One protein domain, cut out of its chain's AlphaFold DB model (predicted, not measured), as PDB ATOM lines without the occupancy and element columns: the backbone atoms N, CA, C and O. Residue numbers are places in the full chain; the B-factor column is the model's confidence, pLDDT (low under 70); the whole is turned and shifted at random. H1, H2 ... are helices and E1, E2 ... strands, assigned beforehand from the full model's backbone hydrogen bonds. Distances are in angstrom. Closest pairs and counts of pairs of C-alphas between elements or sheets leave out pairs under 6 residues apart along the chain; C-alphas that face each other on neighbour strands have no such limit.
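What this domain is: This is residues 214 to 368 of the 722 residues of the protein "CHAT domain-containing protein" of Methylobacter tundripaludum (UniProt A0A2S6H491). What shape does the chain make? One antiparallel sheet curls round and folds back on itself into a long, nearly closed barrel: E6, E5, E4 and E8 face E3, E1, E2 and E7, with E9 as the hinge. The short helix H1 packs on the outside over E3, and residues 304 to 309 stick out. What is it built of? The printed part has 155 residues, with strands E1 to E9 and then H1 along the chain, mostly strand in class; across the sheet the order is E6, E5, E4, E8, E9, E3, E1, E2, E7. The whole is compact, with a radius of gyration of the C-alphas of 16.7 A, and its elongated outline spans 53 by 27 by 27 A.

Where its parts are: Where are the longest strands? E9 is residues 327 to 339, 35.5 A from first to last C-alpha, and bends by 56 degrees at residue 330; E8 is residues 313 to 324, 35.6 A. E1, residues 215 to 224, begins with C-alpha 215 at (16.312, -33.866, -15.955) and is 29.2 A long, and E5, residues 275 to 284, is 28.1 A long. Where are the other elements? E2 is residues 234 to 242, E3 250 to 256, E4 264 to 272, E6 288 to 291 and E7 293 to 298. H1, residues 357 to 360, ends with C-alpha 360 at (24.689, -27.892, -20.180).

How they stand to each other: How are the strands joined at the hinge? E8 and E9 form a hairpin, with N 318 and O 334 2.8 A apart; E9 pairs with E3 through N 250 and O 333, 2.8 A. How do the leaves continue? E4 pairs with E8 through N 269 and O 321, 2.9 A, and E4, E5 and E6 form a meander, each strand the antiparallel neighbour of the one before, with N 266 and O 281 2.8 A apart and N 288 and O 284 2.8 A apart. In the other leaf N 218 and O 253 of E1 and E3 are 2.9 A apart, N 221 and O 240 of E1 and E2 2.9 A, and N 237 and O 295 of E2 and E7 2.8 A. Where do the edge strands come? E6 runs on into E7 at 66 degrees, and the closest C-alphas of E5 and E7, Leu 281 and Ala 293, are 5.2 A apart. Where is H1? It is on the sheet, over E3, at a height of 8.3 A, with the C-alphas of Ile 252 and Gln 359 closest at 6.1 A; it is too short for any O i to N i+4 pair.

The domain as a whole: How large is it? The two C-alphas farthest apart, of Ala 259 and Asn 307, are 56.4 A apart. Is anything missing or unsure? The printed part has no cut, and the links E7 to E8 and E9 to H1 are long. Mean pLDDT of the printed part is 89.3; residue 214 and residues 356 to 363 are under 70.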
ATOM      1  N   SER A 214      13.951 -32.070 -12.888       55.47
ATOM      2  CA  SER A 214      13.260 -33.036 -13.752       55.47
ATOM      3  C   SER A 214      14.096 -33.557 -14.927       55.47
ATOM      4  O   SER A 214      13.544 -34.160 -15.843       55.47
ATOM      5  N   MET A 215      15.418 -33.373 -14.904       73.06
ATOM      6  CA  MET A 215      16.312 -33.866 -15.955       73.06
ATOM      7  C   MET A 215      17.438 -34.704 -15.366       73.06
ATOM      8  O   MET A 215      17.983 -34.387 -14.307       73.06
ATOM      9  N   HIS A 216      17.793 -35.763 -16.082       84.56
ATOM     10  CA  HIS A 216      18.929 -36.610 -15.772       84.56
ATOM     11  C   HIS A 216      20.134 -36.197 -16.611       84.56
ATOM     12  O   HIS A 216      20.043 -36.067 -17.832       84.56
ATOM     13  N   GLN A 217      21.268 -36.001 -15.948       89.31
ATOM     14  CA  GLN A 217      22.521 -35.651 -16.599       89.31
ATOM     15  C   GLN A 217      23.426 -36.881 -16.657       89.31
ATOM     16  O   GLN A 217      23.788 -37.434 -15.620       89.31
ATOM     17  N   ALA A 218      23.834 -37.257 -17.866       92.00
ATOM     18  CA  ALA A 218      24.824 -38.295 -18.121       92.00
ATOM     19  C   ALA A 218      26.073 -37.699 -18.787       92.00
ATOM     20  O   ALA A 218      26.034 -36.629 -19.408       92.00
ATOM     21  N   TYR A 219      27.197 -38.395 -18.659       93.88
ATOM     22  CA  TYR A 219      28.491 -37.949 -19.156       93.88
ATOM     23  C   TYR A 219      29.013 -38.910 -20.221       93.88
ATOM     24  O   TYR A 219      29.150 -40.099 -19.948       93.88
ATOM     25  N   PRO A 220      29.327 -38.421 -21.427       96.12
ATOM     26  CA  PRO A 220      29.906 -39.253 -22.463       96.12
ATOM     27  C   PRO A 220      31.327 -39.681 -22.107       96.12
ATOM     28  O   PRO A 220      32.134 -38.876 -21.629       96.12
ATOM     29  N   ASP A 221      31.650 -40.931 -22.421       97.06
ATOM     30  CA  ASP A 221      33.013 -41.439 -22.459       97.06
ATOM     31  C   ASP A 221      33.288 -42.067 -23.827       97.06
ATOM     32  O   ASP A 221      32.500 -42.854 -24.343       97.06
ATOM     33  N   ILE A 222      34.395 -41.666 -24.448       97.94
ATOM     34  CA  ILE A 222      34.853 -42.197 -25.732       97.94
ATOM     35  C   ILE A 222      36.167 -42.904 -25.446       97.94
ATOM     36  O   ILE A 222      37.149 -42.230 -25.150       97.94
ATOM     37  N   LYS A 223      36.224 -44.230 -25.515       97.25
ATOM     38  CA  LYS A 223      37.462 -45.013 -25.384       97.25
ATOM     39  C   LYS A 223      38.010 -45.340 -26.765       97.25
ATOM     40  O   LYS A 223      37.240 -45.567 -27.686       97.25
ATOM     41  N   ALA A 224      39.332 -45.353 -26.891       97.00
ATOM     42  CA  ALA A 224      40.024 -45.724 -28.119       97.00
ATOM     43  C   ALA A 224      40.941 -46.921 -27.855       97.00
ATOM     44  O   ALA A 224      41.560 -46.982 -26.789       97.00
ATOM     45  N   SER A 225      41.028 -47.851 -28.808       97.38
ATOM     46  CA  SER A 225      41.975 -48.973 -28.762       97.38
ATOM     47  C   SER A 225      43.430 -48.500 -28.754       97.38
ATOM     48  O   SER A 225      44.266 -49.104 -28.082       97.38
ATOM     49  N   ASP A 226      43.705 -47.396 -29.453       96.25
ATOM     50  CA  ASP A 226      44.966 -46.666 -29.425       96.25
ATOM     51  C   ASP A 226      44.706 -45.159 -29.276       96.25
ATOM     52  O   ASP A 226      43.950 -44.547 -30.030       96.25
ATOM     53  N   GLU A 227      45.340 -44.551 -28.275       95.94
ATOM     54  CA  GLU A 227      45.267 -43.111 -28.026       95.94
ATOM     55  C   GLU A 227      46.310 -42.316 -28.827       95.94
ATOM     56  O   GLU A 227      46.218 -41.086 -28.905       95.94
ATOM     57  N   HIS A 228      47.289 -43.012 -29.416       97.06
ATOM     58  CA  HIS A 228      48.427 -42.460 -30.148       97.06
ATOM     59  C   HIS A 228      48.580 -43.056 -31.563       97.06
ATOM     60  O   HIS A 228      49.698 -43.454 -31.931       97.06
ATOM     61  N   PRO A 229      47.493 -43.123 -32.352       97.06
ATOM     62  CA  PRO A 229      47.502 -43.799 -33.642       97.06
ATOM     63  C   PRO A 229      48.470 -43.130 -34.620       97.06
ATOM     64  O   PRO A 229      48.653 -41.907 -34.599       97.06
ATOM     65  N   VAL A 230      49.066 -43.923 -35.503       97.12
ATOM     66  CA  VAL A 230      49.736 -43.429 -36.707       97.12
ATOM     67  C   VAL A 230      48.703 -43.238 -37.815       97.12
ATOM     68  O   VAL A 230      47.710 -43.959 -37.878       97.12
ATOM     69  N   ALA A 231      48.916 -42.261 -38.697       93.94
ATOM     70  CA  ALA A 231      48.112 -42.110 -39.908       93.94
ATOM     71  C   ALA A 231      47.974 -43.448 -40.667       93.94
ATOM     72  O   ALA A 231      48.962 -44.136 -40.928       93.94
ATOM     73  N   GLY A 232      46.739 -43.820 -41.010       94.38
ATOM     74  CA  GLY A 232      46.410 -45.099 -41.643       94.38
ATOM     75  C   GLY A 232      46.154 -46.273 -40.688       94.38
ATOM     76  O   GLY A 232      45.670 -47.309 -41.150       94.38
ATOM     77  N   ASP A 233      46.415 -46.139 -39.383       96.38
ATOM     78  CA  ASP A 233      46.101 -47.188 -38.405       96.38
ATOM     79  C   ASP A 233      44.590 -47.386 -38.242       96.38
ATOM     80  O   ASP A 233      43.795 -46.453 -38.350       96.38
ATOM     81  N   SER A 234      44.183 -48.616 -37.929       96.94
ATOM     82  CA  SER A 234      42.806 -48.919 -37.530       96.94
ATOM     83  C   SER A 234      42.618 -48.621 -36.044       96.94
ATOM     84  O   SER A 234      43.358 -49.141 -35.210       96.94
ATOM     85  N   ILE A 235      41.599 -47.833 -35.713       96.81
ATOM     86  CA  ILE A 235      41.249 -47.445 -34.346       96.81
ATOM     87  C   ILE A 235      39.833 -47.934 -34.061       96.81
ATOM     88  O   ILE A 235      38.890 -47.538 -34.745       96.81
ATOM     89  N   ASP A 236      39.679 -48.745 -33.020       98.00
ATOM     90  CA  ASP A 236      38.365 -49.099 -32.496       98.00
ATOM     91  C   ASP A 236      37.975 -48.079 -31.425       98.00
ATOM     92  O   ASP A 236      38.763 -47.761 -30.527       98.00
ATOM     93  N   LEU A 237      36.764 -47.547 -31.537       98.25
ATOM     94  CA  LEU A 237      36.205 -46.550 -30.638       98.25
ATOM     95  C   LEU A 237      34.948 -47.104 -29.971       98.25
ATOM     96  O   LEU A 237      33.994 -47.493 -30.642       98.25
ATOM     97  N   GLU A 238      34.932 -47.068 -28.645       98.25
ATOM     98  CA  GLU A 238      33.763 -47.391 -27.832       98.25
ATOM     99  C   GLU A 238      33.194 -46.099 -27.245       98.25
ATOM    100  O   GLU A 238      33.881 -45.388 -26.510       98.25
ATOM    101  N   VAL A 239      31.932 -45.803 -27.548       98.44
ATOM    102  CA  VAL A 239      31.200 -44.665 -26.988       98.44
ATOM    103  C   VAL A 239      30.189 -45.165 -25.960       98.44
ATOM    104  O   VAL A 239      29.345 -46.009 -26.266       98.44
ATOM    105  N   SER A 240      30.260 -44.620 -24.746       97.94
ATOM    106  CA  SER A 240      29.356 -44.914 -23.634       97.94
ATOM    107  C   SER A 240      28.867 -43.636 -22.940       97.94
ATOM    108  O   SER A 240      29.354 -42.529 -23.185       97.94
ATOM    109  N   LEU A 241      27.865 -43.799 -22.079       97.06
ATOM    110  CA  LEU A 241      27.379 -42.827 -21.107       97.06
ATOM    111  C   LEU A 241      27.585 -43.340 -19.678       97.06
ATOM    112  O   LEU A 241      27.239 -44.477 -19.346       97.06
ATOM    113  N   GLU A 242      28.107 -42.465 -18.829       92.50
ATOM    114  CA  GLU A 242      28.463 -42.725 -17.437       92.50
ATOM    115  C   GLU A 242      27.809 -41.691 -16.507       92.50
ATOM    116  O   GLU A 242      27.465 -40.583 -16.921       92.50
ATOM    117  N   ASP A 243      27.702 -42.011 -15.218       86.56
ATOM    118  CA  ASP A 243      27.155 -41.090 -14.203       86.56
ATOM    119  C   ASP A 243      28.208 -40.119 -13.643       86.56
ATOM    120  O   ASP A 243      27.907 -39.224 -12.851       86.56
ATOM    121  N   VAL A 244      29.472 -40.288 -14.045       88.44
ATOM    122  CA  VAL A 244      30.608 -39.486 -13.583       88.44
ATOM    123  C   VAL A 244      31.350 -38.898 -14.776       88.44
ATOM    124  O   VAL A 244      31.557 -39.559 -15.789       88.44
ATOM    125  N   LEU A 245      31.800 -37.650 -14.628       88.50
ATOM    126  CA  LEU A 245      32.616 -36.952 -15.619       88.50
ATOM    127  C   LEU A 245      33.852 -37.763 -16.029       88.50
ATOM    128  O   LEU A 245      34.684 -38.120 -15.192       88.50
ATOM    129  N   SER A 246      34.034 -37.931 -17.340       89.75
ATOM    130  CA  SER A 246      35.267 -38.478 -17.901       89.75
ATOM    131  C   SER A 246      36.438 -37.495 -17.749       89.75
ATOM    132  O   SER A 246      36.312 -36.267 -17.897       89.75
ATOM    133  N   ALA A 247      37.617 -38.048 -17.457       89.31
ATOM    134  CA  ALA A 247      38.865 -37.294 -17.352       89.31
ATOM    135  C   ALA A 247      39.429 -36.883 -18.726       89.31
ATOM    136  O   ALA A 247      40.223 -35.944 -18.806       89.31
ATOM    137  N   THR A 248      39.025 -37.574 -19.794       91.88
ATOM    138  CA  THR A 248      39.552 -37.424 -21.162       91.88
ATOM    139  C   THR A 248      38.488 -36.962 -22.152       91.88
ATOM    140  O   THR A 248      38.822 -36.255 -23.106       91.88
ATOM    141  N   THR A 249      37.220 -37.292 -21.897       94.69
ATOM    142  CA  THR A 249      36.076 -36.919 -22.734       94.69
ATOM    143  C   THR A 249      35.341 -35.723 -22.127       94.69
ATOM    144  O   THR A 249      34.997 -35.717 -20.942       94.69
ATOM    145  N   SER A 250      35.143 -34.659 -22.908       91.81
ATOM    146  CA  SER A 250      34.312 -33.511 -22.533       91.81
ATOM    147  C   SER A 250      32.919 -33.629 -23.118       91.81
ATOM    148  O   SER A 250      32.736 -34.274 -24.147       91.81
ATOM    149  N   GLY A 251      31.954 -32.977 -22.478       89.00
ATOM    150  CA  GLY A 251      30.578 -32.963 -22.948       89.00
ATOM    151  C   GLY A 251      29.594 -33.513 -21.934       89.00
ATOM    152  O   GLY A 251      29.975 -33.999 -20.867       89.00
ATOM    153  N   ILE A 252      28.318 -33.344 -22.259       89.75
ATOM    154  CA  ILE A 252      27.177 -33.658 -21.405       89.75
ATOM    155  C   ILE A 252      26.052 -34.165 -22.303       89.75
ATOM    156  O   ILE A 252      25.888 -33.698 -23.434       89.75
ATOM    157  N   VAL A 253      25.287 -35.115 -21.775       90.19
ATOM    158  CA  VAL A 253      24.021 -35.570 -22.333       90.19
ATOM    159  C   VAL A 253      22.918 -35.297 -21.320       90.19
ATOM    160  O   VAL A 253      23.019 -35.698 -20.160       90.19
ATOM    161  N   MET A 254      21.873 -34.610 -21.766       88.12
ATOM    162  CA  MET A 254      20.716 -34.262 -20.949       88.12
ATOM    163  C   MET A 254      19.517 -35.093 -21.400       88.12
ATOM    164  O   MET A 254      19.108 -35.032 -22.560       88.12
ATOM    165  N   LEU A 255      18.957 -35.872 -20.477       87.06
ATOM    166  CA  LEU A 255      17.848 -36.789 -20.721       87.06
ATOM    167  C   LEU A 255      16.638 -36.420 -19.852       87.06
ATOM    168  O   LEU A 255      16.829 -35.936 -18.732       87.06
ATOM    169  N   PRO A 256      15.404 -36.676 -20.322       85.69
ATOM    170  CA  PRO A 256      14.212 -36.562 -19.485       85.69
ATOM    171  C   PRO A 256      14.348 -37.376 -18.192       85.69
ATOM    172  O   PRO A 256      14.974 -38.438 -18.177       85.69
ATOM    173  N   ASN A 257      13.765 -36.900 -17.092       83.06
ATOM    174  CA  ASN A 257      13.721 -37.685 -15.862       83.06
ATOM    175  C   ASN A 257      12.708 -38.825 -15.983       83.06
ATOM    176  O   ASN A 257      11.498 -38.614 -15.948       83.06
ATOM    177  N   GLU A 258      13.234 -40.038 -16.063       87.94
ATOM    178  CA  GLU A 258      12.476 -41.283 -16.077       87.94
ATOM    179  C   GLU A 258      12.852 -42.143 -14.864       87.94
ATOM    180  O   GLU A 258      13.787 -41.839 -14.117       87.94
ATOM    181  N   ALA A 259      12.121 -43.238 -14.640       89.75
ATOM    182  CA  ALA A 259      12.483 -44.196 -13.596       89.75
ATOM    183  C   ALA A 259      13.924 -44.715 -13.812       89.75
ATOM    184  O   ALA A 259      14.294 -44.959 -14.958       89.75
ATOM    185  N   PRO A 260      14.726 -44.988 -12.761       89.88
ATOM    186  CA  PRO A 260      16.132 -45.376 -12.942       89.88
ATOM    187  C   PRO A 260      16.371 -46.616 -13.823       89.88
ATOM    188  O   PRO A 260      17.419 -46.750 -14.450       89.88
ATOM    189  N   GLU A 261      15.395 -47.524 -13.889       93.31
ATOM    190  CA  GLU A 261      15.433 -48.730 -14.730       93.31
ATOM    191  C   GLU A 261      14.987 -48.490 -16.184       93.31
ATOM    192  O   GLU A 261      15.082 -49.403 -17.006       93.31
ATOM    193  N   PHE A 262      14.471 -47.301 -16.508       93.69
ATOM    194  CA  PHE A 262      14.069 -46.943 -17.865       93.69
ATOM    195  C   PHE A 262      15.289 -46.956 -18.786       93.69
ATOM    196  O   PHE A 262      16.330 -46.382 -18.467       93.69
ATOM    197  N   VAL A 263      15.152 -47.632 -19.926       95.56
ATOM    198  CA  VAL A 263      16.222 -47.756 -20.912       95.56
ATOM    199  C   VAL A 263      16.001 -46.723 -22.005       95.56
ATOM    200  O   VAL A 263      15.091 -46.860 -22.825       95.56
ATOM    201  N   PHE A 264      16.863 -45.716 -22.025       94.19
ATOM    202  CA  PHE A 264      16.971 -44.765 -23.117       94.19
ATOM    203  C   PHE A 264      17.657 -45.449 -24.296       94.19
ATOM    204  O   PHE A 264      18.821 -45.838 -24.201       94.19
ATOM    205  N   LYS A 265      16.924 -45.583 -25.403       95.44
ATOM    206  CA  LYS A 265      17.464 -46.032 -26.687       95.44
ATOM    207  C   LYS A 265      17.900 -44.823 -27.489       95.44
ATOM    208  O   LYS A 265      17.080 -43.954 -27.792       95.44
ATOM    209  N   MET A 266      19.179 -44.756 -27.802       94.38
ATOM    210  CA  MET A 266      19.803 -43.574 -28.368       94.38
ATOM    211  C   MET A 266      20.519 -43.912 -29.663       94.38
ATOM    212  O   MET A 266      21.047 -45.007 -29.825       94.38
ATOM    213  N   ARG A 267      20.593 -42.928 -30.555       94.50
ATOM    214  CA  ARG A 267      21.475 -42.970 -31.716       94.50
ATOM    215  C   ARG A 267      22.700 -42.116 -31.452       94.50
ATOM    216  O   ARG A 267      22.586 -40.981 -30.984       94.50
ATOM    217  N   VAL A 268      23.863 -42.656 -31.772       95.19
ATOM    218  CA  VAL A 268      25.158 -42.001 -31.644       95.19
ATOM    219  C   VAL A 268      25.722 -41.782 -33.036       95.19
ATOM    220  O   VAL A 268      25.891 -42.725 -33.803       95.19
ATOM    221  N   HIS A 269      26.032 -40.531 -33.353       93.12
ATOM    222  CA  HIS A 269      26.710 -40.145 -34.585       93.12
ATOM    223  C   HIS A 269      28.158 -39.789 -34.283       93.12
ATOM    224  O   HIS A 269      28.427 -38.768 -33.641       93.12
ATOM    225  N   LEU A 270      29.080 -40.645 -34.715       92.94
ATOM    226  CA  LEU A 270      30.510 -40.432 -34.565       92.94
ATOM    227  C   LEU A 270      31.047 -39.625 -35.745       92.94
ATOM    228  O   LEU A 270      30.803 -39.959 -36.902       92.94
ATOM    229  N   LEU A 271      31.832 -38.602 -35.426       89.06
ATOM    230  CA  LEU A 271      32.549 -37.755 -36.362       89.06
ATOM    231  C   LEU A 271      34.034 -37.722 -36.009       89.06
ATOM    232  O   LEU A 271      34.409 -37.353 -34.891       89.06
ATOM    233  N   CYS A 272      34.882 -38.059 -36.977       88.75
ATOM    234  CA  CYS A 272      36.331 -37.968 -36.843       88.75
ATOM    235  C   CYS A 272      36.966 -37.660 -38.204       88.75
ATOM    236  O   CYS A 272      36.964 -38.506 -39.091       88.75
ATOM    237  N   ALA A 273      37.489 -36.440 -38.375       84.06
ATOM    238  CA  ALA A 273      37.900 -35.913 -39.681       84.06
ATOM    239  C   ALA A 273      36.784 -36.064 -40.739       84.06
ATOM    240  O   ALA A 273      35.735 -35.427 -40.606       84.06
ATOM    241  N   ASP A 274      36.996 -36.898 -41.758       79.94
ATOM    242  CA  ASP A 274      36.003 -37.198 -42.792       79.94
ATOM    243  C   ASP A 274      35.144 -38.429 -42.485       79.94
ATOM    244  O   ASP A 274      34.131 -38.628 -43.146       79.94
ATOM    245  N   HIS A 275      35.472 -39.199 -41.443       85.44
ATOM    246  CA  HIS A 275      34.653 -40.327 -41.004       85.44
ATOM    247  C   HIS A 275      33.353 -39.847 -40.356       85.44
ATOM    248  O   HIS A 275      33.367 -38.990 -39.464       85.44
ATOM    249  N   SER A 276      32.238 -40.444 -40.776       87.31
ATOM    250  CA  SER A 276      30.889 -40.185 -40.270       87.31
ATOM    251  C   SER A 276      30.102 -41.492 -40.251       87.31
ATOM    252  O   SER A 276      29.869 -42.101 -41.296       87.31
ATOM    253  N   GLU A 277      29.702 -41.931 -39.061       89.19
ATOM    254  CA  GLU A 277      29.028 -43.217 -38.861       89.19
ATOM    255  C   GLU A 277      27.994 -43.137 -37.736       89.19
ATOM    256  O   GLU A 277      28.145 -42.371 -36.782       89.19
ATOM    257  N   TRP A 278      26.935 -43.939 -37.851       91.38
ATOM    258  CA  TRP A 278      25.851 -44.028 -36.878       91.38
ATOM    259  C   TRP A 278      25.825 -45.403 -36.220       91.38
ATOM    260  O   TRP A 278      25.885 -46.414 -36.912       91.38
ATOM    261  N   GLN A 279      25.668 -45.428 -34.899       94.69
ATOM    262  CA  GLN A 279      25.474 -46.642 -34.103       94.69
ATOM    263  C   GLN A 279      24.418 -46.400 -33.026       94.69
ATOM    264  O   GLN A 279      24.115 -45.253 -32.691       94.69
ATOM    265  N   ASP A 280      23.873 -47.475 -32.469       95.94
ATOM    266  CA  ASP A 280      22.904 -47.401 -31.378       95.94
ATOM    267  C   ASP A 280      23.591 -47.544 -30.012       95.94
ATOM    268  O   ASP A 280      24.623 -48.205 -29.875       95.94
ATOM    269  N   LEU A 281      23.004 -46.918 -28.993       97.69
ATOM    270  CA  LEU A 281      23.442 -46.981 -27.601       97.69
ATOM    271  C   LEU A 281      22.228 -47.114 -26.681       97.69
ATOM    272  O   LEU A 281      21.266 -46.357 -26.803       97.69
ATOM    273  N   ASP A 282      22.313 -48.033 -25.721       97.69
ATOM    274  CA  ASP A 282      21.298 -48.210 -24.682       97.69
ATOM    275  C   ASP A 282      21.861 -47.781 -23.325       97.69
ATOM    276  O   ASP A 282      22.908 -48.271 -22.892       97.69
ATOM    277  N   TYR A 283      21.140 -46.910 -22.621       96.38
ATOM    278  CA  TYR A 283      21.548 -46.366 -21.324       96.38
ATOM    279  C   TYR A 283      20.401 -46.403 -20.309       96.38
ATOM    280  O   TYR A 283      19.253 -46.128 -20.655       96.38
ATOM    281  N   SER A 284      20.697 -46.696 -19.043       94.69
ATOM    282  CA  SER A 284      19.775 -46.443 -17.930       94.69
ATOM    283  C   SER A 284      20.509 -45.875 -16.722       94.69
ATOM    284  O   SER A 284      21.670 -46.195 -16.480       94.69
ATOM    285  N   GLN A 285      19.817 -45.080 -15.905       90.44
ATOM    286  CA  GLN A 285      20.432 -44.475 -14.715       90.44
ATOM    287  C   GLN A 285      20.861 -45.538 -13.688       90.44
ATOM    288  O   GLN A 285      21.822 -45.357 -12.956       90.44
ATOM    289  N   ALA A 286      20.142 -46.663 -13.607       91.06
ATOM    290  CA  ALA A 286      20.442 -47.727 -12.651       91.06
ATOM    291  C   ALA A 286      21.658 -48.581 -13.048       91.06
ATOM    292  O   ALA A 286      22.286 -49.182 -12.175       91.06
ATOM    293  N   LYS A 287      21.953 -48.700 -14.350       91.44
ATOM    294  CA  LYS A 287      22.963 -49.639 -14.875       91.44
ATOM    295  C   LYS A 287      24.099 -48.958 -15.634       91.44
ATOM    296  O   LYS A 287      25.053 -49.643 -15.992       91.44
ATOM    297  N   GLY A 288      24.009 -47.653 -15.875       93.00
ATOM    298  CA  GLY A 288      24.875 -46.955 -16.812       93.00
ATOM    299  C   GLY A 288      24.605 -47.407 -18.248       93.00
ATOM    300  O   GLY A 288      23.469 -47.698 -18.637       93.00
ATOM    301  N   THR A 289      25.664 -47.490 -19.049       96.69
ATOM    302  CA  THR A 289      25.574 -48.018 -20.415       96.69
ATOM    303  C   THR A 289      25.317 -49.522 -20.409       96.69
ATOM    304  O   THR A 289      26.111 -50.302 -19.888       96.69
ATOM    305  N   ILE A 290      24.207 -49.931 -21.024       97.19
ATOM    306  CA  ILE A 290      23.815 -51.334 -21.205       97.19
ATOM    307  C   ILE A 290      24.436 -51.886 -22.491       97.19
ATOM    308  O   ILE A 290      24.980 -52.990 -22.488       97.19
ATOM    309  N   THR A 291      24.373 -51.098 -23.566       97.69
ATOM    310  CA  THR A 291      24.958 -51.406 -24.874       97.69
ATOM    311  C   THR A 291      25.730 -50.179 -25.338       97.69
ATOM    312  O   THR A 291      25.124 -49.125 -25.519       97.69
ATOM    313  N   SER A 292      27.049 -50.294 -25.502       97.31
ATOM    314  CA  SER A 292      27.891 -49.211 -26.017       97.31
ATOM    315  C   SER A 292      27.879 -49.166 -27.545       97.31
ATOM    316  O   SER A 292      27.735 -50.194 -28.208       97.31
ATOM    317  N   ALA A 293      28.054 -47.967 -28.098       98.00
ATOM    318  CA  ALA A 293      28.164 -47.759 -29.536       98.00
ATOM    319  C   ALA A 293      29.617 -48.013 -29.972       98.00
ATOM    320  O   ALA A 293      30.545 -47.420 -29.420       98.00
ATOM    321  N   GLN A 294      29.810 -48.914 -30.936       98.00
ATOM    322  CA  GLN A 294      31.125 -49.408 -31.355       98.00
ATOM    323  C   GLN A 294      31.423 -48.971 -32.784       98.00
ATOM    324  O   GLN A 294      30.622 -49.224 -33.680       98.00
ATOM    325  N   PHE A 295      32.583 -48.365 -33.001       96.88
ATOM    326  CA  PHE A 295      33.014 -47.877 -34.307       96.88
ATOM    327  C   PHE A 295      34.426 -48.362 -34.608       96.88
ATOM    328  O   PHE A 295      35.252 -48.454 -33.702       96.88
ATOM    329  N   THR A 296      34.731 -48.585 -35.882       96.38
ATOM    330  CA  THR A 296      36.102 -48.817 -36.346       96.38
ATOM    331  C   THR A 296      36.416 -47.782 -37.412       96.38
ATOM    332  O   THR A 296      35.753 -47.729 -38.447       96.38
ATOM    333  N   ILE A 297      37.427 -46.957 -37.157       94.44
ATOM    334  CA  ILE A 297      37.846 -45.890 -38.064       94.44
ATOM    335  C   ILE A 297      39.286 -46.101 -38.508       94.44
ATOM    336  O   ILE A 297      40.085 -46.722 -37.809       94.44
ATOM    337  N   THR A 298      39.640 -45.536 -39.657       95.56
ATOM    338  CA  THR A 298      41.041 -45.397 -40.061       95.56
ATOM    339  C   THR A 298      41.536 -44.019 -39.641       95.56
ATOM    340  O   THR A 298      40.887 -43.012 -39.925       95.56
ATOM    341  N   ALA A 299      42.675 -43.969 -38.953       94.31
ATOM    342  CA  ALA A 299      43.338 -42.732 -38.579       94.31
ATOM    343  C   ALA A 299      43.602 -41.893 -39.845       94.31
ATOM    344  O   ALA A 299      44.232 -42.403 -40.777       94.31
ATOM    345  N   PRO A 300      43.118 -40.643 -39.918       91.81
ATOM    346  CA  PRO A 300      43.264 -39.834 -41.120       91.81
ATOM    347  C   PRO A 300      44.722 -39.417 -41.331       91.81
ATOM    348  O   PRO A 300      45.537 -39.446 -40.407       91.81
ATOM    349  N   ASP A 301      45.030 -38.966 -42.544       90.50
ATOM    350  CA  ASP A 301      46.278 -38.254 -42.804       90.50
ATOM    351  C   ASP A 301      46.320 -36.926 -42.031       90.50
ATOM    352  O   ASP A 301      45.291 -36.308 -41.740       90.50
ATOM    353  N   LEU A 302      47.532 -36.473 -41.705       87.50
ATOM    354  CA  LEU A 302      47.737 -35.196 -41.024       87.50
ATOM    355  C   LEU A 302      47.521 -34.038 -42.001       87.50
ATOM    356  O   LEU A 302      47.891 -34.122 -43.175       87.50
ATOM    357  N   THR A 303      46.981 -32.921 -41.512       82.75
ATOM    358  CA  THR A 303      46.847 -31.724 -42.350       82.75
ATOM    359  C   THR A 303      48.222 -31.107 -42.597       82.75
ATOM    360  O   THR A 303      49.024 -30.988 -41.668       82.75
ATOM    361  N   LEU A 304      48.488 -30.662 -43.828       78.62
ATOM    362  CA  LEU A 304      49.698 -29.899 -44.133       78.62
ATOM    363  C   LEU A 304      49.767 -28.621 -43.287       78.62
ATOM    364  O   LEU A 304      48.764 -27.931 -43.080       78.62
ATOM    365  N   ASP A 305      50.966 -28.298 -42.817       77.12
ATOM    366  CA  ASP A 305      51.231 -27.052 -42.117       77.12
ATOM    367  C   ASP A 305      51.261 -25.850 -43.087       77.12
ATOM    368  O   ASP A 305      51.100 -25.975 -44.303       77.12
ATOM    369  N   ALA A 306      51.491 -24.647 -42.555       74.69
ATOM    370  CA  ALA A 306      51.533 -23.421 -43.358       74.69
ATOM    371  C   ALA A 306      52.657 -23.389 -44.419       74.69
ATOM    372  O   ALA A 306      52.632 -22.534 -45.304       74.69
ATOM    373  N   ASN A 307      53.647 -24.282 -44.328       79.81
ATOM    374  CA  ASN A 307      54.728 -24.423 -45.303       79.81
ATOM    375  C   ASN A 307      54.417 -25.494 -46.361       79.81
ATOM    376  O   ASN A 307      55.167 -25.618 -47.328       79.81
ATOM    377  N   GLY A 308      53.305 -26.221 -46.212       80.69
ATOM    378  CA  GLY A 308      52.945 -27.345 -47.069       80.69
ATOM    379  C   GLY A 308      53.639 -28.651 -46.678       80.69
ATOM    380  O   GLY A 308      53.654 -29.572 -47.492       80.69
ATOM    381  N   ASP A 309      54.203 -28.735 -45.470       79.56
ATOM    382  CA  ASP A 309      54.869 -29.928 -44.952       79.56
ATOM    383  C   ASP A 309      53.945 -30.688 -43.988       79.56
ATOM    384  O   ASP A 309      53.118 -30.093 -43.292       79.56
ATOM    385  N   TYR A 310      54.086 -32.014 -43.909       82.88
ATOM    386  CA  TYR A 310      53.387 -32.792 -42.886       82.88
ATOM    387  C   TYR A 310      54.000 -32.516 -41.504       82.88
ATOM    388  O   TYR A 310      55.211 -32.693 -41.330       82.88
ATOM    389  N   PRO A 311      53.199 -32.114 -40.502       88.88
ATOM    390  CA  PRO A 311      53.691 -31.991 -39.140       88.88
ATOM    391  C   PRO A 311      54.022 -33.373 -38.562       88.88
ATOM    392  O   PRO A 311      53.501 -34.392 -38.998       88.88
ATOM    393  N   GLU A 312      54.852 -33.416 -37.518       89.94
ATOM    394  CA  GLU A 312      55.152 -34.664 -36.796       89.94
ATOM    395  C   GLU A 312      53.901 -35.275 -36.125       89.94
ATOM    396  O   GLU A 312      53.782 -36.492 -35.973       89.94
ATOM    397  N   ARG A 313      52.968 -34.431 -35.670       92.50
ATOM    398  CA  ARG A 313      51.740 -34.856 -34.987       92.50
ATOM    399  C   ARG A 313      50.642 -33.803 -35.068       92.50
ATOM    400  O   ARG A 313      50.934 -32.610 -35.173       92.50
ATOM    401  N   GLU A 314      49.402 -34.232 -34.874       90.56
ATOM    402  CA  GLU A 314      48.226 -33.371 -34.757       90.56
ATOM    403  C   GLU A 314      47.273 -33.879 -33.657       90.56
ATOM    404  O   GLU A 314      47.292 -35.043 -33.260       90.56
ATOM    405  N   LYS A 315      46.429 -32.989 -33.122       90.44
ATOM    406  CA  LYS A 315      45.325 -33.401 -32.249       90.44
ATOM    407  C   LYS A 315      44.153 -33.846 -33.109       90.44
ATOM    408  O   LYS A 315      43.477 -33.003 -33.693       90.44
ATOM    409  N   LEU A 316      43.858 -35.136 -33.103       91.50
ATOM    410  CA  LEU A 316      42.681 -35.666 -33.775       91.50
ATOM    411  C   LEU A 316      41.463 -35.535 -32.860       91.50
ATOM    412  O   LEU A 316      41.428 -36.123 -31.780       91.50
ATOM    413  N   LEU A 317      40.477 -34.729 -33.258       91.62
ATOM    414  CA  LEU A 317      39.222 -34.593 -32.519       91.62
ATOM    415  C   LEU A 317      38.254 -35.709 -32.922       91.62
ATOM    416  O   LEU A 317      37.805 -35.761 -34.065       91.62
ATOM    417  N   VAL A 318      37.884 -36.540 -31.954       94.38
ATOM    418  CA  VAL A 318      36.761 -37.476 -32.042       94.38
ATOM    419  C   VAL A 318      35.555 -36.830 -31.371       94.38
ATOM    420  O   VAL A 318      35.651 -36.346 -30.236       94.38
ATOM    421  N   ARG A 319      34.420 -36.801 -32.063       92.69
ATOM    422  CA  ARG A 319      33.165 -36.237 -31.563       92.69
ATOM    423  C   ARG A 319      32.044 -37.261 -31.695       92.69
ATOM    424  O   ARG A 319      31.909 -37.879 -32.739       92.69
ATOM    425  N   ALA A 320      31.233 -37.401 -30.656       94.44
ATOM    426  CA  ALA A 320      30.041 -38.236 -30.644       94.44
ATOM    427  C   ALA A 320      28.821 -37.361 -30.350       94.44
ATOM    428  O   ALA A 320      28.759 -36.719 -29.305       94.44
ATOM    429  N   ASN A 321      27.862 -37.313 -31.265       92.12
ATOM    430  CA  ASN A 321      26.596 -36.618 -31.071       92.12
ATOM    431  C   ASN A 321      25.523 -37.618 -30.650       92.12
ATOM    432  O   ASN A 321      25.366 -38.655 -31.289       92.12
ATOM    433  N   PHE A 322      24.778 -37.292 -29.601       93.38
ATOM    434  CA  PHE A 322      23.776 -38.175 -29.019       93.38
ATOM    435  C   PHE A 322      22.375 -37.704 -29.394       93.38
ATOM    436  O   PHE A 322      22.066 -36.513 -29.291       93.38
ATOM    437  N   TYR A 323      21.533 -38.645 -29.805       92.44
ATOM    438  CA  TYR A 323      20.155 -38.386 -30.187       92.44
ATOM    439  C   TYR A 323      19.213 -39.338 -29.458       92.44
ATOM    440  O   TYR A 323      19.370 -40.555 -29.541       92.44
ATOM    441  N   TYR A 324      18.211 -38.783 -28.785       91.38
ATOM    442  CA  TYR A 324      17.110 -39.525 -28.173       91.38
ATOM    443  C   TYR A 324      15.815 -39.119 -28.880       91.38
ATOM    444  O   TYR A 324      15.584 -37.928 -29.078       91.38
ATOM    445  N   GLU A 325      15.022 -40.093 -29.338       90.00
ATOM    446  CA  GLU A 325      13.789 -39.851 -30.118       90.00
ATOM    447  C   GLU A 325      13.999 -38.880 -31.301       90.00
ATOM    448  O   GLU A 325      13.228 -37.953 -31.531       90.00
ATOM    449  N   ASN A 326      15.099 -39.064 -32.044       90.00
ATOM    450  CA  ASN A 326      15.510 -38.219 -33.176       90.00
ATOM    451  C   ASN A 326      15.772 -36.737 -32.833       90.00
ATOM    452  O   ASN A 326      15.908 -35.904 -33.732       90.00
ATOM    453  N   ARG A 327      15.913 -36.401 -31.546       89.19
ATOM    454  CA  ARG A 327      16.272 -35.064 -31.063       89.19
ATOM    455  C   ARG A 327      17.682 -35.064 -30.496       89.19
ATOM    456  O   ARG A 327      18.092 -35.995 -29.809       89.19
ATOM    457  N   TRP A 328      18.433 -34.009 -30.789       88.44
ATOM    458  CA  TRP A 328      19.802 -33.865 -30.302       88.44
ATOM    459  C   TRP A 328      19.809 -33.590 -28.793       88.44
ATOM    460  O   TRP A 328      19.249 -32.591 -28.344       88.44
ATOM    461  N   CYS A 329      20.431 -34.480 -28.018       88.50
ATOM    462  CA  CYS A 329      20.390 -34.467 -26.550       88.50
ATOM    463  C   CYS A 329      21.754 -34.231 -25.894       88.50
ATOM    464  O   CYS A 329      21.846 -34.109 -24.674       88.50
ATOM    465  N   GLY A 330      22.831 -34.212 -26.679       88.94
ATOM    466  CA  GLY A 330      24.164 -33.984 -26.146       88.94
ATOM    467  C   GLY A 330      25.289 -34.291 -27.117       88.94
ATOM    468  O   GLY A 330      25.087 -34.724 -28.255       88.94
ATOM    469  N   GLU A 331      26.503 -34.044 -26.654       90.62
ATOM    470  CA  GLU A 331      27.728 -34.233 -27.424       90.62
ATOM    471  C   GLU A 331      28.853 -34.671 -26.486       90.62
ATOM    472  O   GLU A 331      28.962 -34.152 -25.378       90.62
ATOM    473  N   GLY A 332      29.698 -35.590 -26.948       92.56
ATOM    474  CA  GLY A 332      30.964 -35.983 -26.342       92.56
ATOM    475  C   GLY A 332      32.134 -35.655 -27.266       92.56
ATOM    476  O   GLY A 332      32.029 -35.795 -28.483       92.56
ATOM    477  N   ARG A 333      33.261 -35.210 -26.709       93.69
ATOM    478  CA  ARG A 333      34.472 -34.843 -27.454       93.69
ATOM    479  C   ARG A 333      35.713 -35.391 -26.771       93.69
ATOM    480  O   ARG A 333      35.904 -35.184 -25.575       93.69
ATOM    481  N   ARG A 334      36.614 -35.990 -27.545       94.88
ATOM    482  CA  ARG A 334      37.915 -36.478 -27.074       94.88
ATOM    483  C   ARG A 334      39.006 -36.161 -28.095       94.88
ATOM    484  O   ARG A 334      38.766 -36.223 -29.294       94.88
ATOM    485  N   PHE A 335      40.203 -35.811 -27.624       95.25
ATOM    486  CA  PHE A 335      41.384 -35.738 -28.487       95.25
ATOM    487  C   PHE A 335      42.144 -37.069 -28.467       95.25
ATOM    488  O   PHE A 335      42.240 -37.694 -27.410       95.25
ATOM    489  N   LEU A 336      42.722 -37.439 -29.609       95.44
ATOM    490  CA  LEU A 336      43.771 -38.450 -29.760       95.44
ATOM    491  C   LEU A 336      45.067 -37.772 -30.256       95.44
ATOM    492  O   LEU A 336      45.023 -36.667 -30.809       95.44
ATOM    493  N   ASP A 337      46.218 -38.399 -30.025       96.00
ATOM    494  CA  ASP A 337      47.542 -37.943 -30.487       96.00
ATOM    495  C   ASP A 337      47.869 -38.616 -31.823       96.00
ATOM    496  O   ASP A 337      48.506 -39.663 -31.850       96.00
ATOM    497  N   LEU A 338      47.398 -38.030 -32.924       94.94
ATOM    498  CA  LEU A 338      47.649 -38.552 -34.266       94.94
ATOM    499  C   LEU A 338      49.099 -38.273 -34.660       94.94
ATOM    500  O   LEU A 338      49.528 -37.117 -34.693       94.94
ATOM    501  N   ARG A 339      49.852 -39.331 -34.957       96.19
ATOM    502  CA  ARG A 339      51.277 -39.273 -35.294       96.19
ATOM    503  C   ARG A 339      51.487 -39.504 -36.785       96.19
ATOM    504  O   ARG A 339      50.787 -40.306 -37.396       96.19
ATOM    505  N   LEU A 340      52.481 -38.826 -37.354       92.94
ATOM    506  CA  LEU A 340      52.857 -39.029 -38.754       92.94
ATOM    507  C   LEU A 340      53.384 -40.446 -39.007       92.94
ATOM    508  O   LEU A 340      53.019 -41.068 -39.997       92.94
ATOM    509  N   ASP A 341      54.239 -40.946 -38.112       94.38
ATOM    510  CA  ASP A 341      54.815 -42.286 -38.186       94.38
ATOM    511  C   ASP A 341      55.251 -42.811 -36.804       94.38
ATOM    512  O   ASP A 341      55.265 -42.096 -35.793       94.38
ATOM    513  N   ASP A 342      55.644 -44.085 -36.770       94.06
ATOM    514  CA  ASP A 342      56.045 -44.788 -35.552       94.06
ATOM    515  C   ASP A 342      57.360 -44.310 -34.919       94.06
ATOM    516  O   ASP A 342      57.640 -44.644 -33.764       94.06
ATOM    517  N   SER A 343      58.176 -43.520 -35.624       94.56
ATOM    518  CA  SER A 343      59.415 -42.967 -35.060       94.56
ATOM    519  C   SER A 343      59.147 -41.882 -34.012       94.56
ATOM    520  O   SER A 343      60.004 -41.584 -33.171       94.56
ATOM    521  N   ILE A 344      57.942 -41.315 -34.024       93.44
ATOM    522  CA  ILE A 344      57.537 -40.191 -33.188       93.44
ATOM    523  C   ILE A 344      56.970 -40.730 -31.877       93.44
ATOM    524  O   ILE A 344      55.978 -41.447 -31.858       93.44
ATOM    525  N   ALA A 345      57.573 -40.383 -30.741       92.06
ATOM    526  CA  ALA A 345      57.138 -40.927 -29.453       92.06
ATOM    527  C   ALA A 345      55.728 -40.425 -29.037       92.06
ATOM    528  O   ALA A 345      55.450 -39.228 -29.185       92.06
ATOM    529  N   PRO A 346      54.874 -41.278 -28.437       93.19
ATOM    530  CA  PRO A 346      53.595 -40.880 -27.837       93.19
ATOM    531  C   PRO A 346      53.711 -39.721 -26.837       93.19
ATOM    532  O   PRO A 346      54.661 -39.664 -26.042       93.19
ATOM    533  N   VAL A 347      52.741 -38.795 -26.824       90.88
ATOM    534  CA  VAL A 347      52.674 -37.803 -25.736       90.88
ATOM    535  C   VAL A 347      52.349 -38.470 -24.401       90.88
ATOM    536  O   VAL A 347      51.551 -39.390 -24.308       90.88
ATOM    537  N   LYS A 348      52.900 -37.937 -23.307       86.75
ATOM    538  CA  LYS A 348      52.596 -38.444 -21.955       86.75
ATOM    539  C   LYS A 348      51.185 -38.115 -21.470       86.75
ATOM    540  O   LYS A 348      50.725 -38.706 -20.499       86.75
ATOM    541  N   LYS A 349      50.561 -37.085 -22.043       87.69
ATOM    542  CA  LYS A 349      49.245 -36.602 -21.633       87.69
ATOM    543  C   LYS A 349      48.552 -35.938 -22.810       87.69
ATOM    544  O   LYS A 349      49.060 -34.951 -23.343       87.69
ATOM    545  N   ILE A 350      47.366 -36.431 -23.132       85.81
ATOM    546  CA  ILE A 350      46.468 -35.802 -24.091       85.81
ATOM    547  C   ILE A 350      45.524 -34.882 -23.302       85.81
ATOM    548  O   ILE A 350      44.942 -35.306 -22.299       85.81
ATOM    549  N   PRO A 351      45.421 -33.589 -23.649       84.81
ATOM    550  CA  PRO A 351      44.506 -32.692 -22.958       84.81
ATOM    551  C   PRO A 351      43.049 -33.078 -23.247       84.81
ATOM    552  O   PRO A 351      42.715 -33.424 -24.374       84.81
ATOM    553  N   LYS A 352      42.173 -32.938 -22.249       85.56
ATOM    554  CA  LYS A 352      40.716 -32.987 -22.440       85.56
ATOM    555  C   LYS A 352      40.279 -31.806 -23.331       85.56
ATOM    556  O   LYS A 352      40.787 -30.696 -23.116       85.56
ATOM    557  N   PRO A 353      39.379 -31.990 -24.317       86.38
ATOM    558  CA  PRO A 353      38.844 -30.868 -25.083       86.38
ATOM    559  C   PRO A 353      38.120 -29.858 -24.180       86.38
ATOM    560  O   PRO A 353      37.575 -30.248 -23.146       86.38
ATOM    561  N   PRO A 354      38.109 -28.558 -24.527       77.19
ATOM    562  CA  PRO A 354      37.412 -27.561 -23.723       77.19
ATOM    563  C   PRO A 354      35.921 -27.905 -23.628       77.19
ATOM    564  O   PRO A 354      35.303 -28.292 -24.620       77.19
ATOM    565  N   GLU A 355      35.351 -27.772 -22.434       71.00
ATOM    566  CA  GLU A 355      33.902 -27.841 -22.247       71.00
ATOM    567  C   GLU A 355      33.260 -26.565 -22.790       71.00
ATOM    568  O   GLU A 355      33.855 -25.483 -22.758       71.00
ATOM    569  N   SER A 356      32.051 -26.695 -23.325       64.25
ATOM    570  CA  SER A 356      31.280 -25.551 -23.796       64.25
ATOM    571  C   SER A 356      30.043 -25.408 -22.925       64.25
ATOM    572  O   SER A 356      29.277 -26.356 -22.797       64.25
ATOM    573  N   GLU A 357      29.852 -24.235 -22.319       63.00
ATOM    574  CA  GLU A 357      28.766 -24.012 -21.352       63.00
ATOM    575  C   GLU A 357      27.375 -24.245 -21.958       63.00
ATOM    576  O   GLU A 357      26.494 -24.742 -21.264       63.00
ATOM    577  N   TRP A 358      27.194 -24.004 -23.261       64.44
ATOM    578  CA  TRP A 358      25.937 -24.272 -23.969       64.44
ATOM    579  C   TRP A 358      25.518 -25.754 -23.931       64.44
ATOM    580  O   TRP A 358      24.329 -26.059 -23.962       64.44
ATOM    581  N   GLN A 359      26.464 -26.692 -23.786       65.06
ATOM    582  CA  GLN A 359      26.165 -28.132 -23.735       65.06
ATOM    583  C   GLN A 359      25.368 -28.516 -22.487       65.06
ATOM    584  O   GLN A 359      24.604 -29.472 -22.523       65.06
ATOM    585  N   LYS A 360      25.499 -27.742 -21.401       61.75
ATOM    586  CA  LYS A 360      24.689 -27.892 -20.180       61.75
ATOM    587  C   LYS A 360      23.237 -27.464 -20.389       61.75
ATOM    588  O   LYS A 360      22.386 -27.763 -19.558       61.75
ATOM    589  N   CYS A 361      22.968 -26.713 -21.454       61.47
ATOM    590  CA  CYS A 361      21.683 -26.074 -21.684       61.47
ATOM    591  C   CYS A 361      20.791 -26.857 -22.653       61.47
ATOM    592  O   CYS A 361      19.579 -26.637 -22.628       61.47
ATOM    593  N   LEU A 362      21.360 -27.776 -23.450       68.88
ATOM    594  CA  LEU A 362      20.600 -28.676 -24.318       68.88
ATOM    595  C   LEU A 362      19.564 -29.426 -23.482       68.88
ATOM    596  O   LEU A 362      19.913 -30.278 -22.679       68.88
ATOM    597  N   ASN A 363      18.292 -29.092 -23.650       68.00
ATOM    598  CA  ASN A 363      17.204 -29.701 -22.903       68.00
ATOM    599  C   ASN A 363      16.234 -30.349 -23.890       68.00
ATOM    600  O   ASN A 363      15.754 -29.680 -24.807       68.00
ATOM    601  N   ILE A 364      15.961 -31.640 -23.696       72.00
ATOM    602  CA  ILE A 364      14.864 -32.323 -24.372       72.00
ATOM    603  C   ILE A 364      13.664 -32.314 -23.443       72.00
ATOM    604  O   ILE A 364      13.625 -33.017 -22.437       72.00
ATOM    605  N   GLU A 365      12.668 -31.532 -23.832       75.06
ATOM    606  CA  GLU A 365      11.365 -31.538 -23.191       75.06
ATOM    607  C   GLU A 365      10.680 -32.908 -23.355       75.06
ATOM    608  O   GLU A 365      10.669 -33.494 -24.442       75.06
ATOM    609  N   GLN A 366      10.101 -33.425 -22.268       73.19
ATOM    610  CA  GLN A 366       9.402 -34.708 -22.279       73.19
ATOM    611  C   GLN A 366       8.206 -34.661 -23.242       73.19
ATOM    612  O   GLN A 366       7.349 -33.785 -23.147       73.19
ATOM    613  N   GLY A 367       8.139 -35.617 -24.171       77.12
ATOM    614  CA  GLY A 367       7.083 -35.676 -25.188       77.12
ATOM    615  C   GLY A 367       7.264 -34.708 -26.365       77.12
ATOM    616  O   GLY A 367       6.371 -34.633 -27.216       77.12
ATOM    617  N   ALA A 368       8.392 -33.992 -26.449       85.25
ATOM    618  CA  ALA A 368       8.714 -33.162 -27.604       85.25
ATOM    619  C   ALA A 368       8.803 -34.004 -28.884       85.25
ATOM    620  O   ALA A 368       9.469 -35.035 -28.931       85.25
TER     621      ALA A 368